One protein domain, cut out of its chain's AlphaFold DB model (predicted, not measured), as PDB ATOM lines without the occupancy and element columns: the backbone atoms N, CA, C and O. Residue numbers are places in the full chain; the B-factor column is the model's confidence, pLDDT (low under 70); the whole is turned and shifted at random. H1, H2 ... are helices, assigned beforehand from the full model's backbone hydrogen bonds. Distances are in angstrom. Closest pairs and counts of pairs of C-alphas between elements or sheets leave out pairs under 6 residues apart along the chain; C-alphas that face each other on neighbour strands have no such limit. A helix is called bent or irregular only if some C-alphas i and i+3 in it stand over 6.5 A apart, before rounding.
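This is residues 181 to 289 of the 383 residues of the protein "Integrating conjugative element, PFGI1 class, ParB family protein" of Hydrogenophaga sp. T4 (UniProt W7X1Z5). What does the domain look like? The longest helix, H2, slants away from the middle helix, H3, and makes a long arm whose tip, residues 232 to 237, stands free, while H1 packs along H3. Near the end away from that tip, H4 runs across both H1 and H3, and the short H5 lies near H4. What is it made of? The printed part has 109 residues with five named helices, in the order H1 H2 H3 H4 H5, and no named strand, so the class is all helix. How compact is it? It is loose, with a radius of gyration of the C-alphas of 16.5 A, and a rod in outline, spanning 55 by 26 by 21 A.

What does the longest helix touch? H2, residues 210 to 233, touches H3, residues 246 to 261, with its residues 212 to 220 alone; the closest C-alphas, of Phe 213 and Leu 253, are 6.2 A apart. They form a helical hairpin, running opposite ways at a tilt of 35.0 degrees, only just steep. What else touches the hub, H3? H1, residues 185 to 205, touches it the same way at a shallow tilt of 3 degrees, closest at the C-alphas of Ala 195 and Val 250, 6.6 A. H4, residues 265 to 277, touches H3 about perpendicular, at 89 degrees, with C-alphas 255 and 265 closest at 4.9 A, and touches H1 at 87 degrees, with C-alphas 198 and 272 closest at 5.2 A. Which parts only come near or stay apart? H5, residues 283 to 287, is close to H4 but not clearly touching, with C-alphas 271 and 286 closest at 6.0 A, and H2 is apart from H4 and H5. Are the backbones in range? Every O i to N i+4 pair is within hydrogen-bond range in H3 and H5, against 14 of 17 in H1, 16 of 20 in H2 and 7 of 9 in H4.

Where are the long helices? H2 measures 36.5 A from C-alpha 210 at (-2.632, -31.983, 41.863) to C-alpha 233 at (17.121, -14.269, 16.740); H1 measures 28.9 A, H3 22.5 A, H4 19.7 A and H5 6.2 A. Where are they uneven? H1, H2 and H4 are only just irregular, with C-alphas 190 and 193 7.0 A apart, 212 and 215 6.9 A, and 266 and 269 6.8 A, and H1 has a kink of 39 degrees near residue 192.

How far does it reach? The two C-alphas farthest apart, of Glu 235 and Arg 280, are 55.7 A apart. Is anything cut, long or uncertain? The printed part has no cut; the link from H2 to H3 is long, with 12 residues, and no printed residue is under 70 in pLDDT.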
ATOM      1  N   PRO A 181      -0.633 -25.339  24.182       94.69
ATOM      2  CA  PRO A 181      -0.314 -25.025  22.785       94.69
ATOM      3  C   PRO A 181       0.638 -25.999  22.077       94.69
ATOM      4  O   PRO A 181       0.637 -26.044  20.849       94.69
ATOM      5  N   TRP A 182       1.431 -26.778  22.818       95.69
ATOM      6  CA  TRP A 182       2.412 -27.717  22.258       95.69
ATOM      7  C   TRP A 182       1.995 -29.185  22.381       95.69
ATOM      8  O   TRP A 182       2.769 -30.073  22.039       95.69
ATOM      9  N   LEU A 183       0.772 -29.459  22.844       96.50
ATOM     10  CA  LEU A 183       0.260 -30.820  22.964       96.50
ATOM     11  C   LEU A 183      -0.091 -31.422  21.600       96.50
ATOM     12  O   LEU A 183      -0.881 -30.856  20.838       96.50
ATOM     13  N   LYS A 184       0.395 -32.640  21.346       94.88
ATOM     14  CA  LYS A 184      -0.025 -33.467  20.207       94.88
ATOM     15  C   LYS A 184      -1.017 -34.542  20.652       94.88
ATOM     16  O   LYS A 184      -0.909 -35.120  21.731       94.88
ATOM     17  N   ALA A 185      -1.989 -34.847  19.790       93.94
ATOM     18  CA  ALA A 185      -3.057 -35.801  20.102       93.94
ATOM     19  C   ALA A 185      -2.530 -37.208  20.442       93.94
ATOM     20  O   ALA A 185      -3.059 -37.861  21.342       93.94
ATOM     21  N   THR A 186      -1.496 -37.662  19.729       94.88
ATOM     22  CA  THR A 186      -0.836 -38.959  19.935       94.88
ATOM     23  C   THR A 186      -0.142 -39.014  21.292       94.88
ATOM     24  O   THR A 186      -0.444 -39.896  22.088       94.88
ATOM     25  N   GLU A 187       0.689 -38.020  21.612       95.25
ATOM     26  CA  GLU A 187       1.422 -37.925  22.884       95.25
ATOM     27  C   GLU A 187       0.480 -37.833  24.087       95.25
ATOM     28  O   GLU A 187       0.677 -38.525  25.087       95.25
ATOM     29  N   VAL A 188      -0.594 -37.042  23.984       96.69
ATOM     30  CA  VAL A 188      -1.616 -36.980  25.039       96.69
ATOM     31  C   VAL A 188      -2.240 -38.353  25.266       96.69
ATOM     32  O   VAL A 188      -2.432 -38.764  26.408       96.69
ATOM     33  N   ASN A 189      -2.559 -39.065  24.190       94.94
ATOM     34  CA  ASN A 189      -3.257 -40.338  24.257       94.94
ATOM     35  C   ASN A 189      -2.378 -41.505  24.737       94.94
ATOM     36  O   ASN A 189      -2.881 -42.388  25.429       94.94
ATOM     37  N   GLU A 190      -1.116 -41.533  24.322       94.38
ATOM     38  CA  GLU A 190      -0.214 -42.676  24.498       94.38
ATOM     39  C   GLU A 190       0.736 -42.505  25.685       94.38
ATOM     40  O   GLU A 190       1.113 -43.500  26.295       94.38
ATOM     41  N   ILE A 191       1.083 -41.263  26.042       95.31
ATOM     42  CA  ILE A 191       2.116 -40.962  27.041       95.31
ATOM     43  C   ILE A 191       1.520 -40.179  28.213       95.31
ATOM     44  O   ILE A 191       1.471 -40.675  29.339       95.31
ATOM     45  N   LEU A 192       1.026 -38.963  27.959       95.94
ATOM     46  CA  LEU A 192       0.724 -38.012  29.033       95.94
ATOM     47  C   LEU A 192      -0.497 -38.427  29.855       95.94
ATOM     48  O   LEU A 192      -0.445 -38.397  31.083       95.94
ATOM     49  N   ARG A 193      -1.602 -38.828  29.210       95.12
ATOM     50  CA  ARG A 193      -2.828 -39.200  29.928       95.12
ATOM     51  C   ARG A 193      -2.633 -40.435  30.813       95.12
ATOM     52  O   ARG A 193      -3.017 -40.337  31.981       95.12
ATOM     53  N   PRO A 194      -2.053 -41.557  30.338       93.50
ATOM     54  CA  PRO A 194      -1.755 -42.698  31.203       93.50
ATOM     55  C   PRO A 194      -0.831 -42.327  32.368       93.50
ATOM     56  O   PRO A 194      -1.194 -42.558  33.519       93.50
ATOM     57  N   ALA A 195       0.304 -41.673  32.087       92.62
ATOM     58  CA  ALA A 195       1.301 -41.343  33.103       92.62
ATOM     59  C   ALA A 195       0.736 -40.440  34.209       92.62
ATOM     60  O   ALA A 195       0.843 -40.752  35.393       92.62
ATOM     61  N   ILE A 196       0.057 -39.355  33.833       93.81
ATOM     62  CA  ILE A 196      -0.523 -38.417  34.800       93.81
ATOM     63  C   ILE A 196      -1.693 -39.047  35.553       93.81
ATOM     64  O   ILE A 196      -1.827 -38.806  36.747       93.81
ATOM     65  N   SER A 197      -2.531 -39.865  34.908       94.12
ATOM     66  CA  SER A 197      -3.631 -40.545  35.613       94.12
ATOM     67  C   SER A 197      -3.092 -41.520  36.665       94.12
ATOM     68  O   SER A 197      -3.579 -41.540  37.798       94.12
ATOM     69  N   GLY A 198      -2.044 -42.276  36.327       93.62
ATOM     70  CA  GLY A 198      -1.332 -43.140  37.266       93.62
ATOM     71  C   GLY A 198      -0.725 -42.349  38.426       93.62
ATOM     72  O   GLY A 198      -1.011 -42.635  39.590       93.62
ATOM     73  N   ALA A 199       0.029 -41.292  38.115       93.69
ATOM     74  CA  ALA A 199       0.641 -40.404  39.102       93.69
ATOM     75  C   ALA A 199      -0.400 -39.743  40.025       93.69
ATOM     76  O   ALA A 199      -0.210 -39.704  41.237       93.69
ATOM     77  N   MET A 200      -1.538 -39.292  39.489       94.62
ATOM     78  CA  MET A 200      -2.658 -38.745  40.269       94.62
ATOM     79  C   MET A 200      -3.286 -39.791  41.196       94.62
ATOM     80  O   MET A 200      -3.670 -39.470  42.323       94.62
ATOM     81  N   THR A 201      -3.381 -41.045  40.751       94.94
ATOM     82  CA  THR A 201      -3.930 -42.122  41.583       94.94
ATOM     83  C   THR A 201      -2.992 -42.434  42.748       94.94
ATOM     84  O   THR A 201      -3.459 -42.592  43.875       94.94
ATOM     85  N   VAL A 202      -1.675 -42.436  42.515       95.38
ATOM     86  CA  VAL A 202      -0.672 -42.533  43.587       95.38
ATOM     87  C   VAL A 202      -0.747 -41.314  44.509       95.38
ATOM     88  O   VAL A 202      -0.865 -41.493  45.714       95.38
ATOM     89  N   ALA A 203      -0.762 -40.090  43.975       95.88
ATOM     90  CA  ALA A 203      -0.862 -38.854  44.757       95.88
ATOM     91  C   ALA A 203      -2.066 -38.872  45.715       95.88
ATOM     92  O   ALA A 203      -1.926 -38.554  46.894       95.88
ATOM     93  N   THR A 204      -3.217 -39.357  45.239       95.56
ATOM     94  CA  THR A 204      -4.442 -39.500  46.043       95.56
ATOM     95  C   THR A 204      -4.252 -40.439  47.238       95.56
ATOM     96  O   THR A 204      -4.815 -40.192  48.298       95.56
ATOM     97  N   LYS A 205      -3.433 -41.494  47.119       95.62
ATOM     98  CA  LYS A 205      -3.123 -42.397  48.245       95.62
ATOM     99  C   LYS A 205      -2.338 -41.711  49.360       95.62
ATOM    100  O   LYS A 205      -2.375 -42.186  50.486       95.62
ATOM    101  N   PHE A 206      -1.640 -40.624  49.046       96.25
ATOM    102  CA  PHE A 206      -0.847 -39.836  49.989       96.25
ATOM    103  C   PHE A 206      -1.507 -38.495  50.340       96.25
ATOM    104  O   PHE A 206      -0.823 -37.607  50.842       96.25
ATOM    105  N   ASP A 207      -2.803 -38.327  50.039       96.50
ATOM    106  CA  ASP A 207      -3.555 -37.080  50.246       96.50
ATOM    107  C   ASP A 207      -2.917 -35.851  49.564       96.50
ATOM    108  O   ASP A 207      -3.121 -34.700  49.960       96.50
ATOM    109  N   LEU A 208      -2.142 -36.086  48.499       96.44
ATOM    110  CA  LEU A 208      -1.471 -35.042  47.740       96.44
ATOM    111  C   LEU A 208      -2.414 -34.445  46.697       96.44
ATOM    112  O   LEU A 208      -3.099 -35.146  45.949       96.44
ATOM    113  N   GLN A 209      -2.410 -33.118  46.623       93.19
ATOM    114  CA  GLN A 209      -3.178 -32.371  45.637       93.19
ATOM    115  C   GLN A 209      -2.433 -32.295  44.307       93.19
ATOM    116  O   GLN A 209      -1.206 -32.287  44.255       93.19
ATOM    117  N   ARG A 210      -3.185 -32.132  43.216       90.81
ATOM    118  CA  ARG A 210      -2.632 -31.983  41.863       90.81
ATOM    119  C   ARG A 210      -1.635 -30.824  41.719       90.81
ATOM    120  O   ARG A 210      -0.793 -30.861  40.827       90.81
ATOM    121  N   SER A 211      -1.727 -29.800  42.565       93.38
ATOM    122  CA  SER A 211      -0.851 -28.623  42.523       93.38
ATOM    123  C   SER A 211       0.640 -28.962  42.623       93.38
ATOM    124  O   SER A 211       1.457 -28.178  42.151       93.38
ATOM    125  N   ILE A 212       1.016 -30.145  43.127       95.81
ATOM    126  CA  ILE A 212       2.414 -30.614  43.110       95.81
ATOM    127  C   ILE A 212       3.005 -30.701  41.693       95.81
ATOM    128  O   ILE A 212       4.215 -30.594  41.526       95.81
ATOM    129  N   PHE A 213       2.163 -30.882  40.671       95.88
ATOM    130  CA  PHE A 213       2.585 -31.003  39.276       95.88
ATOM    131  C   PHE A 213       2.678 -29.653  38.558       95.88
ATOM    132  O   PHE A 213       3.262 -29.566  37.481       95.88
ATOM    133  N   GLU A 214       2.117 -28.587  39.131       96.19
ATOM    134  CA  GLU A 214       2.079 -27.271  38.492       96.19
ATOM    135  C   GLU A 214       3.479 -26.688  38.226       96.19
ATOM    136  O   GLU A 214       3.718 -26.273  37.089       96.19
ATOM    137  N   PRO A 215       4.448 -26.727  39.166       97.88
ATOM    138  CA  PRO A 215       5.806 -26.248  38.899       97.88
ATOM    139  C   PRO A 215       6.485 -26.978  37.734       97.88
ATOM    140  O   PRO A 215       7.205 -26.355  36.956       97.88
ATOM    141  N   VAL A 216       6.221 -28.279  37.577       98.06
ATOM    142  CA  VAL A 216       6.768 -29.086  36.478       98.06
ATOM    143  C   VAL A 216       6.172 -28.651  35.138       98.06
ATOM    144  O   VAL A 216       6.906 -28.399  34.185       98.06
ATOM    145  N   LEU A 217       4.849 -28.474  35.064       97.94
ATOM    146  CA  LEU A 217       4.192 -27.990  33.846       97.94
ATOM    147  C   LEU A 217       4.689 -26.590  33.448       97.94
ATOM    148  O   LEU A 217       4.887 -26.316  32.265       97.94
ATOM    149  N   LEU A 218       4.918 -25.706  34.425       98.19
ATOM    150  CA  LEU A 218       5.458 -24.365  34.182       98.19
ATOM    151  C   LEU A 218       6.918 -24.406  33.711       98.19
ATOM    152  O   LEU A 218       7.249 -23.704  32.759       98.19
ATOM    153  N   LYS A 219       7.763 -25.267  34.299       98.12
ATOM    154  CA  LYS A 219       9.148 -25.503  33.843       98.12
ATOM    155  C   LYS A 219       9.177 -25.874  32.357       98.12
ATOM    156  O   LYS A 219       9.899 -25.246  31.585       98.12
ATOM    157  N   HIS A 220       8.358 -26.844  31.951       98.06
ATOM    158  CA  HIS A 220       8.289 -27.313  30.561       98.06
ATOM    159  C   HIS A 220       7.744 -26.251  29.606       98.06
ATOM    160  O   HIS A 220       8.301 -26.037  28.529       98.06
ATOM    161  N   ARG A 221       6.713 -25.499  30.014       97.44
ATOM    162  CA  ARG A 221       6.243 -24.325  29.261       97.44
ATOM    163  C   ARG A 221       7.383 -23.333  29.020       97.44
ATOM    164  O   ARG A 221       7.580 -22.879  27.894       97.44
ATOM    165  N   ASP A 222       8.122 -22.991  30.070       97.81
ATOM    166  CA  ASP A 222       9.161 -21.965  30.011       97.81
ATOM    167  C   ASP A 222      10.355 -22.414  29.150       97.81
ATOM    168  O   ASP A 222      10.917 -21.603  28.415       97.81
ATOM    169  N   GLN A 223      10.690 -23.710  29.139       96.81
ATOM    170  CA  GLN A 223      11.690 -24.288  28.230       96.81
ATOM    171  C   GLN A 223      11.287 -24.153  26.751       96.81
ATOM    172  O   GLN A 223      12.105 -23.761  25.908       96.81
ATOM    173  N   VAL A 224      10.020 -24.424  26.422       96.62
ATOM    174  CA  VAL A 224       9.531 -24.265  25.046       96.62
ATOM    175  C   VAL A 224       9.500 -22.785  24.648       96.62
ATOM    176  O   VAL A 224       9.952 -22.424  23.559       96.62
ATOM    177  N   LEU A 225       9.062 -21.894  25.545       95.88
ATOM    178  CA  LEU A 225       9.092 -20.442  25.317       95.88
ATOM    179  C   LEU A 225      10.516 -19.897  25.136       95.88
ATOM    180  O   LEU A 225      10.741 -19.034  24.281       95.88
ATOM    181  N   ALA A 226      11.489 -20.410  25.890       96.00
ATOM    182  CA  ALA A 226      12.897 -20.070  25.714       96.00
ATOM    183  C   ALA A 226      13.404 -20.492  24.327       96.00
ATOM    184  O   ALA A 226      14.100 -19.724  23.664       96.00
ATOM    185  N   THR A 227      12.981 -21.663  23.843       95.75
ATOM    186  CA  THR A 227      13.316 -22.150  22.497       95.75
ATOM    187  C   THR A 227      12.710 -21.264  21.406       95.75
ATOM    188  O   THR A 227      13.401 -20.888  20.460       95.75
ATOM    189  N   ILE A 228      11.450 -20.847  21.564       94.50
ATOM    190  CA  ILE A 228      10.800 -19.883  20.661       94.50
ATOM    191  C   ILE A 228      11.567 -18.561  20.639       94.50
ATOM    192  O   ILE A 228      11.792 -17.997  19.572       94.50
ATOM    193  N   THR A 229      11.960 -18.064  21.811       95.38
ATOM    194  CA  THR A 229      12.689 -16.796  21.939       95.38
ATOM    195  C   THR A 229      14.044 -16.878  21.247       95.38
ATOM    196  O   THR A 229      14.354 -16.020  20.429       95.38
ATOM    197  N   TYR A 230      14.795 -17.958  21.476       95.00
ATOM    198  CA  TYR A 230      16.057 -18.226  20.788       95.00
ATOM    199  C   TYR A 230      15.891 -18.269  19.259       95.00
ATOM    200  O   TYR A 230      16.629 -17.609  18.529       95.00
ATOM    201  N   ASN A 231      14.880 -18.980  18.756       95.56
ATOM    202  CA  ASN A 231      14.654 -19.138  17.317       95.56
ATOM    203  C   ASN A 231      14.304 -17.837  16.579       95.56
ATOM    204  O   ASN A 231      14.483 -17.776  15.360       95.56
ATOM    205  N   LYS A 232      13.785 -16.819  17.281       93.50
ATOM    206  CA  LYS A 232      13.481 -15.506  16.689       93.50
ATOM    207  C   LYS A 232      14.741 -14.758  16.258       93.50
ATOM    208  O   LYS A 232      14.684 -14.010  15.289       93.50
ATOM    209  N   GLU A 233      15.844 -14.958  16.972       94.25
ATOM    210  CA  GLU A 233      17.121 -14.269  16.740       94.25
ATOM    211  C   GLU A 233      18.144 -15.161  16.020       94.25
ATOM    212  O   GLU A 233      19.095 -14.659  15.426       94.25
ATOM    213  N   ALA A 234      17.948 -16.481  16.051       91.50
ATOM    214  CA  ALA A 234      18.836 -17.449  15.422       91.50
ATOM    215  C   ALA A 234      18.714 -17.470  13.887       91.50
ATOM    216  O   ALA A 234      17.627 -17.330  13.316       91.50
ATOM    217  N   GLU A 235      19.840 -17.743  13.220       92.62
ATOM    218  CA  GLU A 235      19.854 -18.086  11.797       92.62
ATOM    219  C   GLU A 235      19.030 -19.354  11.528       92.62
ATOM    220  O   GLU A 235      18.949 -20.245  12.373       92.62
ATOM    221  N   GLU A 236      18.458 -19.465  10.324       89.81
ATOM    222  CA  GLU A 236      17.613 -20.596   9.897       89.81
ATOM    223  C   GLU A 236      18.250 -21.965  10.209       89.81
ATOM    224  O   GLU A 236      17.578 -22.868  10.697       89.81
ATOM    225  N   SER A 237      19.565 -22.096   9.993       91.81
ATOM    226  CA  SER A 237      20.347 -23.322  10.217       91.81
ATOM    227  C   SER A 237      20.553 -23.684  11.693       91.81
ATOM    228  O   SER A 237      20.898 -24.824  11.999       91.81
ATOM    229  N   GLN A 238      20.369 -22.726  12.602       92.06
ATOM    230  CA  GLN A 238      20.595 -22.874  14.040       92.06
ATOM    231  C   GLN A 238      19.290 -23.029  14.828       92.06
ATOM    232  O   GLN A 238      19.326 -23.344  16.020       92.06
ATOM    233  N   ARG A 239      18.135 -22.814  14.185       93.06
ATOM    234  CA  ARG A 239      16.827 -22.944  14.827       93.06
ATOM    235  C   ARG A 239      16.617 -24.361  15.351       93.06
ATOM    236  O   ARG A 239      16.892 -25.353  14.681       93.06
ATOM    237  N   LYS A 240      16.088 -24.442  16.566       93.12
ATOM    238  CA  LYS A 240      15.743 -25.696  17.241       93.12
ATOM    239  C   LYS A 240      14.264 -26.031  17.030       93.12
ATOM    240  O   LYS A 240      13.459 -25.112  16.873       93.12
ATOM    241  N   PRO A 241      13.864 -27.311  17.055       92.31
ATOM    242  CA  PRO A 241      12.449 -27.669  17.016       92.31
ATOM    243  C   PRO A 241      11.710 -27.101  18.238       92.31
ATOM    244  O   PRO A 241      12.201 -27.182  19.362       92.31
ATOM    245  N   VAL A 242      10.536 -26.504  18.014       93.25
ATOM    246  CA  VAL A 242       9.654 -25.992  19.078       93.25
ATOM    247  C   VAL A 242       8.650 -27.084  19.425       93.25
ATOM    248  O   VAL A 242       7.537 -27.107  18.904       93.25
ATOM    249  N   GLU A 243       9.068 -28.021  20.267       92.94
ATOM    250  CA  GLU A 243       8.264 -29.183  20.640       92.94
ATOM    251  C   GLU A 243       8.365 -29.461  22.140       92.94
ATOM    252  O   GLU A 243       9.362 -29.128  22.781       92.94
ATOM    253  N   LEU A 244       7.309 -30.058  22.693       94.94
ATOM    254  CA  LEU A 244       7.290 -30.557  24.060       94.94
ATOM    255  C   LEU A 244       7.920 -31.953  24.095       94.94
ATOM    256  O   LEU A 244       7.479 -32.839  23.364       94.94
ATOM    257  N   ASP A 245       8.881 -32.175  24.988       95.62
ATOM    258  CA  ASP A 245       9.368 -33.524  25.277       95.62
ATOM    259  C   ASP A 245       8.442 -34.198  26.300       95.62
ATOM    260  O   ASP A 245       8.531 -33.988  27.511       95.62
ATOM    261  N   ALA A 246       7.500 -35.001  25.800       95.94
ATOM    262  CA  ALA A 246       6.531 -35.692  26.642       95.94
ATOM    263  C   ALA A 246       7.179 -36.716  27.595       95.94
ATOM    264  O   ALA A 246       6.623 -36.976  28.663       95.94
ATOM    265  N   ALA A 247       8.322 -37.305  27.227       95.06
ATOM    266  CA  ALA A 247       9.001 -38.299  28.054       95.06
ATOM    267  C   ALA A 247       9.748 -37.630  29.214       95.06
ATOM    268  O   ALA A 247       9.606 -38.069  30.358       95.06
ATOM    269  N   ASP A 248      10.472 -36.545  28.932       96.88
ATOM    270  CA  ASP A 248      11.145 -35.734  29.952       96.88
ATOM    271  C   ASP A 248      10.133 -35.110  30.924       96.88
ATOM    272  O   ASP A 248      10.298 -35.185  32.142       96.88
ATOM    273  N   LEU A 249       9.000 -34.616  30.406       97.44
ATOM    274  CA  LEU A 249       7.897 -34.132  31.237       97.44
ATOM    275  C   LEU A 249       7.388 -35.206  32.205       97.44
ATOM    276  O   LEU A 249       7.193 -34.933  33.388       97.44
ATOM    277  N   VAL A 250       7.166 -36.434  31.730       96.31
ATOM    278  CA  VAL A 250       6.723 -37.536  32.596       96.31
ATOM    279  C   VAL A 250       7.779 -37.885  33.646       96.31
ATOM    280  O   VAL A 250       7.416 -38.141  34.796       96.31
ATOM    281  N   ALA A 251       9.063 -37.866  33.288       96.38
ATOM    282  CA  ALA A 251      10.147 -38.105  34.235       96.38
ATOM    283  C   ALA A 251      10.157 -37.057  35.363       96.38
ATOM    284  O   ALA A 251      10.133 -37.431  36.535       96.38
ATOM    285  N   ASP A 252      10.069 -35.768  35.022       97.44
ATOM    286  CA  ASP A 252      10.001 -34.678  36.004       97.44
ATOM    287  C   ASP A 252       8.735 -34.756  36.882       97.44
ATOM    288  O   ASP A 252       8.773 -34.461  38.079       97.44
ATOM    289  N   LEU A 253       7.591 -35.163  36.315       96.31
ATOM    290  CA  LEU A 253       6.351 -35.359  37.078       96.31
ATOM    291  C   LEU A 253       6.501 -36.491  38.103       96.31
ATOM    292  O   LEU A 253       6.040 -36.363  39.241       96.31
ATOM    293  N   HIS A 254       7.151 -37.592  37.719       95.69
ATOM    294  CA  HIS A 254       7.462 -38.688  38.635       95.69
ATOM    295  C   HIS A 254       8.459 -38.268  39.714       95.69
ATOM    296  O   HIS A 254       8.279 -38.654  40.867       95.69
ATOM    297  N   GLU A 255       9.467 -37.463  39.376       97.00
ATOM    298  CA  GLU A 255      10.418 -36.920  40.348       97.00
ATOM    299  C   GLU A 255       9.718 -36.020  41.374       97.00
ATOM    300  O   GLU A 255       9.888 -36.210  42.581       97.00
ATOM    301  N   ALA A 256       8.854 -35.107  40.921       97.12
ATOM    302  CA  ALA A 256       8.075 -34.244  41.807       97.12
ATOM    303  C   ALA A 256       7.170 -35.050  42.754       97.12
ATOM    304  O   ALA A 256       7.110 -34.767  43.954       97.12
ATOM    305  N   LEU A 257       6.502 -36.089  42.240       97.25
ATOM    306  CA  LEU A 257       5.680 -36.979  43.059       97.25
ATOM    307  C   LEU A 257       6.524 -37.792  44.048       97.25
ATOM    308  O   LEU A 257       6.160 -37.899  45.217       97.25
ATOM    309  N   ALA A 258       7.657 -38.341  43.613       96.25
ATOM    310  CA  ALA A 258       8.558 -39.106  44.469       96.25
ATOM    311  C   ALA A 258       9.107 -38.258  45.619       96.25
ATOM    312  O   ALA A 258       9.071 -38.692  46.772       96.25
ATOM    313  N   MET A 259       9.514 -37.020  45.326       96.69
ATOM    314  CA  MET A 259       9.944 -36.050  46.328       96.69
ATOM    315  C   MET A 259       8.825 -35.745  47.334       96.69
ATOM    316  O   MET A 259       9.076 -35.745  48.538       96.69
ATOM    317  N   ALA A 260       7.588 -35.541  46.868       96.25
ATOM    318  CA  ALA A 260       6.442 -35.277  47.739       96.25
ATOM    319  C   ALA A 260       6.069 -36.479  48.628       96.25
ATOM    320  O   ALA A 260       5.667 -36.305  49.777       96.25
ATOM    321  N   VAL A 261       6.220 -37.706  48.119       95.62
ATOM    322  CA  VAL A 261       5.957 -38.947  48.866       95.62
ATOM    323  C   VAL A 261       7.107 -39.303  49.825       95.62
ATOM    324  O   VAL A 261       6.873 -39.943  50.858       95.62
ATOM    325  N   GLY A 262       8.336 -38.882  49.509       94.94
ATOM    326  CA  GLY A 262       9.557 -39.210  50.246       94.94
ATOM    327  C   GLY A 262      10.197 -40.536  49.817       94.94
ATOM    328  O   GLY A 262      10.690 -41.277  50.666       94.94
ATOM    329  N   VAL A 263      10.156 -40.858  48.522       94.56
ATOM    330  CA  VAL A 263      10.773 -42.058  47.920       94.56
ATOM    331  C   VAL A 263      11.706 -41.667  46.773       94.56
ATOM    332  O   VAL A 263      11.738 -40.508  46.364       94.56
ATOM    333  N   THR A 264      12.477 -42.618  46.241       92.75
ATOM    334  CA  THR A 264      13.319 -42.344  45.069       92.75
ATOM    335  C   THR A 264      12.483 -42.347  43.775       92.75
ATOM    336  O   THR A 264      11.516 -43.116  43.684       92.75
ATOM    337  N   PRO A 265      12.811 -41.514  42.765       90.88
ATOM    338  CA  PRO A 265      12.027 -41.405  41.528       90.88
ATOM    339  C   PRO A 265      11.847 -42.724  40.766       90.88
ATOM    340  O   PRO A 265      10.809 -42.955  40.147       90.88
ATOM    341  N   GLU A 266      12.812 -43.639  40.856       90.88
ATOM    342  CA  GLU A 266      12.806 -44.923  40.145       90.88
ATOM    343  C   GLU A 266      11.740 -45.897  40.672       90.88
ATOM    344  O   GLU A 266      11.371 -46.850  39.984       90.88
ATOM    345  N   ILE A 267      11.224 -45.668  41.885       93.00
ATOM    346  CA  ILE A 267      10.140 -46.468  42.471       93.00
ATOM    347  C   ILE A 267       8.781 -46.074  41.868       93.00
ATOM    348  O   ILE A 267       7.834 -46.862  41.897       93.00
ATOM    349  N   MET A 268       8.660 -44.885  41.274       94.00
ATOM    350  CA  MET A 268       7.364 -44.330  40.892       94.00
ATOM    351  C   MET A 268       6.616 -45.137  39.815       94.00
ATOM    352  O   MET A 268       5.431 -45.416  40.016       94.00
ATOM    353  N   PRO A 269       7.272 -45.649  38.752       92.94
ATOM    354  CA  PRO A 269       6.626 -46.574  37.818       92.94
ATOM    355  C   PRO A 269       6.097 -47.852  38.492       92.94
ATOM    356  O   PRO A 269       5.046 -48.365  38.108       92.94
ATOM    357  N   LEU A 270       6.787 -48.353  39.527       93.88
ATOM    358  CA  LEU A 270       6.349 -49.530  40.287       93.88
ATOM    359  C   LEU A 270       5.121 -49.216  41.144       93.88
ATOM    360  O   LEU A 270       4.193 -50.018  41.189       93.88
ATOM    361  N   MET A 271       5.094 -48.052  41.797       95.25
ATOM    362  CA  MET A 271       3.933 -47.603  42.572       95.25
ATOM    363  C   MET A 271       2.706 -47.404  41.682       95.25
ATOM    364  O   MET A 271       1.623 -47.857  42.044       95.25
ATOM    365  N   ILE A 272       2.874 -46.793  40.505       94.56
ATOM    366  CA  ILE A 272       1.792 -46.625  39.527       94.56
ATOM    367  C   ILE A 272       1.237 -47.993  39.115       94.56
ATOM    368  O   ILE A 272       0.042 -48.242  39.270       94.56
ATOM    369  N   SER A 273       2.108 -48.921  38.705       94.19
ATOM    370  CA  SER A 273       1.702 -50.280  38.324       94.19
ATOM    371  C   SER A 273       1.029 -51.049  39.475       94.19
ATOM    372  O   SER A 273       0.067 -51.793  39.259       94.19
ATOM    373  N   ALA A 274       1.488 -50.851  40.715       94.19
ATOM    374  CA  ALA A 274       0.902 -51.472  41.897       94.19
ATOM    375  C   ALA A 274      -0.522 -50.965  42.174       94.19
ATOM    376  O   ALA A 274      -1.407 -51.767  42.473       94.19
ATOM    377  N   VAL A 275      -0.764 -49.657  42.035       93.75
ATOM    378  CA  VAL A 275      -2.100 -49.065  42.206       93.75
ATOM    379  C   VAL A 275      -3.051 -49.482  41.081       93.75
ATOM    380  O   VAL A 275      -4.215 -49.777  41.353       93.75
ATOM    381  N   GLU A 276      -2.566 -49.562  39.839       91.69
ATOM    382  CA  GLU A 276      -3.344 -50.061  38.694       91.69
ATOM    383  C   GLU A 276      -3.766 -51.525  38.882       91.69
ATOM    384  O   GLU A 276      -4.892 -51.901  38.552       91.69
ATOM    385  N   SER A 277      -2.881 -52.346  39.454       93.44
ATOM    386  CA  SER A 277      -3.136 -53.770  39.701       93.44
ATOM    387  C   SER A 277      -3.990 -54.019  40.949       93.44
ATOM    388  O   SER A 277      -4.746 -54.990  41.004       93.44
ATOM    389  N   ASN A 278      -3.874 -53.165  41.971       93.50
ATOM    390  CA  ASN A 278      -4.606 -53.280  43.227       93.50
ATOM    391  C   ASN A 278      -5.051 -51.904  43.741       93.50
ATOM    392  O   ASN A 278      -4.355 -51.245  44.513       93.50
ATOM    393  N   SER A 279      -6.287 -51.523  43.420       88.44
ATOM    394  CA  SER A 279      -6.865 -50.248  43.860       88.44
ATOM    395  C   SER A 279      -7.012 -50.108  45.382       88.44
ATOM    396  O   SER A 279      -7.169 -48.988  45.875       88.44
ATOM    397  N   ARG A 280      -6.944 -51.206  46.151       93.19
ATOM    398  CA  ARG A 280      -7.023 -51.194  47.624       93.19
ATOM    399  C   ARG A 280      -5.674 -51.034  48.317       93.19
ATOM    400  O   ARG A 280      -5.674 -50.909  49.535       93.19
ATOM    401  N   ILE A 281      -4.566 -51.009  47.573       93.94
ATOM    402  CA  ILE A 281      -3.236 -50.830  48.161       93.94
ATOM    403  C   ILE A 281      -3.181 -49.542  48.995       93.94
ATOM    404  O   ILE A 281      -3.740 -48.504  48.606       93.94
ATOM    405  N   THR A 282      -2.566 -49.646  50.166       94.81
ATOM    406  CA  THR A 282      -2.413 -48.560  51.142       94.81
ATOM    407  C   THR A 282      -1.159 -47.734  50.865       94.81
ATOM    408  O   THR A 282      -0.266 -48.147  50.120       94.81
ATOM    409  N   SER A 283      -1.080 -46.541  51.452       93.50
ATOM    410  CA  SER A 283       0.092 -45.670  51.327       93.50
ATOM    411  C   SER A 283       1.327 -46.276  52.003       93.50
ATOM    412  O   SER A 283       2.437 -46.137  51.485       93.50
ATOM    413  N   GLU A 284       1.144 -47.008  53.106       92.69
ATOM    414  CA  GLU A 284       2.205 -47.745  53.792       92.69
ATOM    415  C   GLU A 284       2.762 -48.881  52.925       92.69
ATOM    416  O   GLU A 284       3.979 -49.008  52.781       92.69
ATOM    417  N   GLU A 285       1.890 -49.678  52.298       93.25
ATOM    418  CA  GLU A 285       2.300 -50.755  51.385       93.25
ATOM    419  C   GLU A 285       3.026 -50.211  50.152       93.25
ATOM    420  O   GLU A 285       4.027 -50.785  49.725       93.25
ATOM    421  N   LEU A 286       2.567 -49.082  49.603       93.06
ATOM    422  CA  LEU A 286       3.237 -48.412  48.488       93.06
ATOM    423  C   LEU A 286       4.636 -47.919  48.870       93.06
ATOM    424  O   LEU A 286       5.576 -48.104  48.101       93.06
ATOM    425  N   LYS A 287       4.802 -47.339  50.065       92.31
ATOM    426  CA  LYS A 287       6.119 -46.921  50.582       92.31
ATOM    427  C   LYS A 287       7.061 -48.094  50.843       92.31
ATOM    428  O   LYS A 287       8.274 -47.919  50.797       92.31
ATOM    429  N   ALA A 288       6.523 -49.283  51.108       91.62
ATOM    430  CA  ALA A 288       7.317 -50.486  51.318       91.62
ATOM    431  C   ALA A 288       7.867 -51.098  50.013       91.62
ATOM    432  O   ALA A 288       8.690 -52.017  50.080       91.62
ATOM    433  N   ILE A 289       7.444 -50.614  48.836       90.44
ATOM    434  CA  ILE A 289       7.953 -51.081  47.541       90.44
ATOM    435  C   ILE A 289       9.448 -50.761  47.435       90.44
ATOM    436  O   ILE A 289       9.875 -49.614  47.519       90.44
TER     437      ILE A 289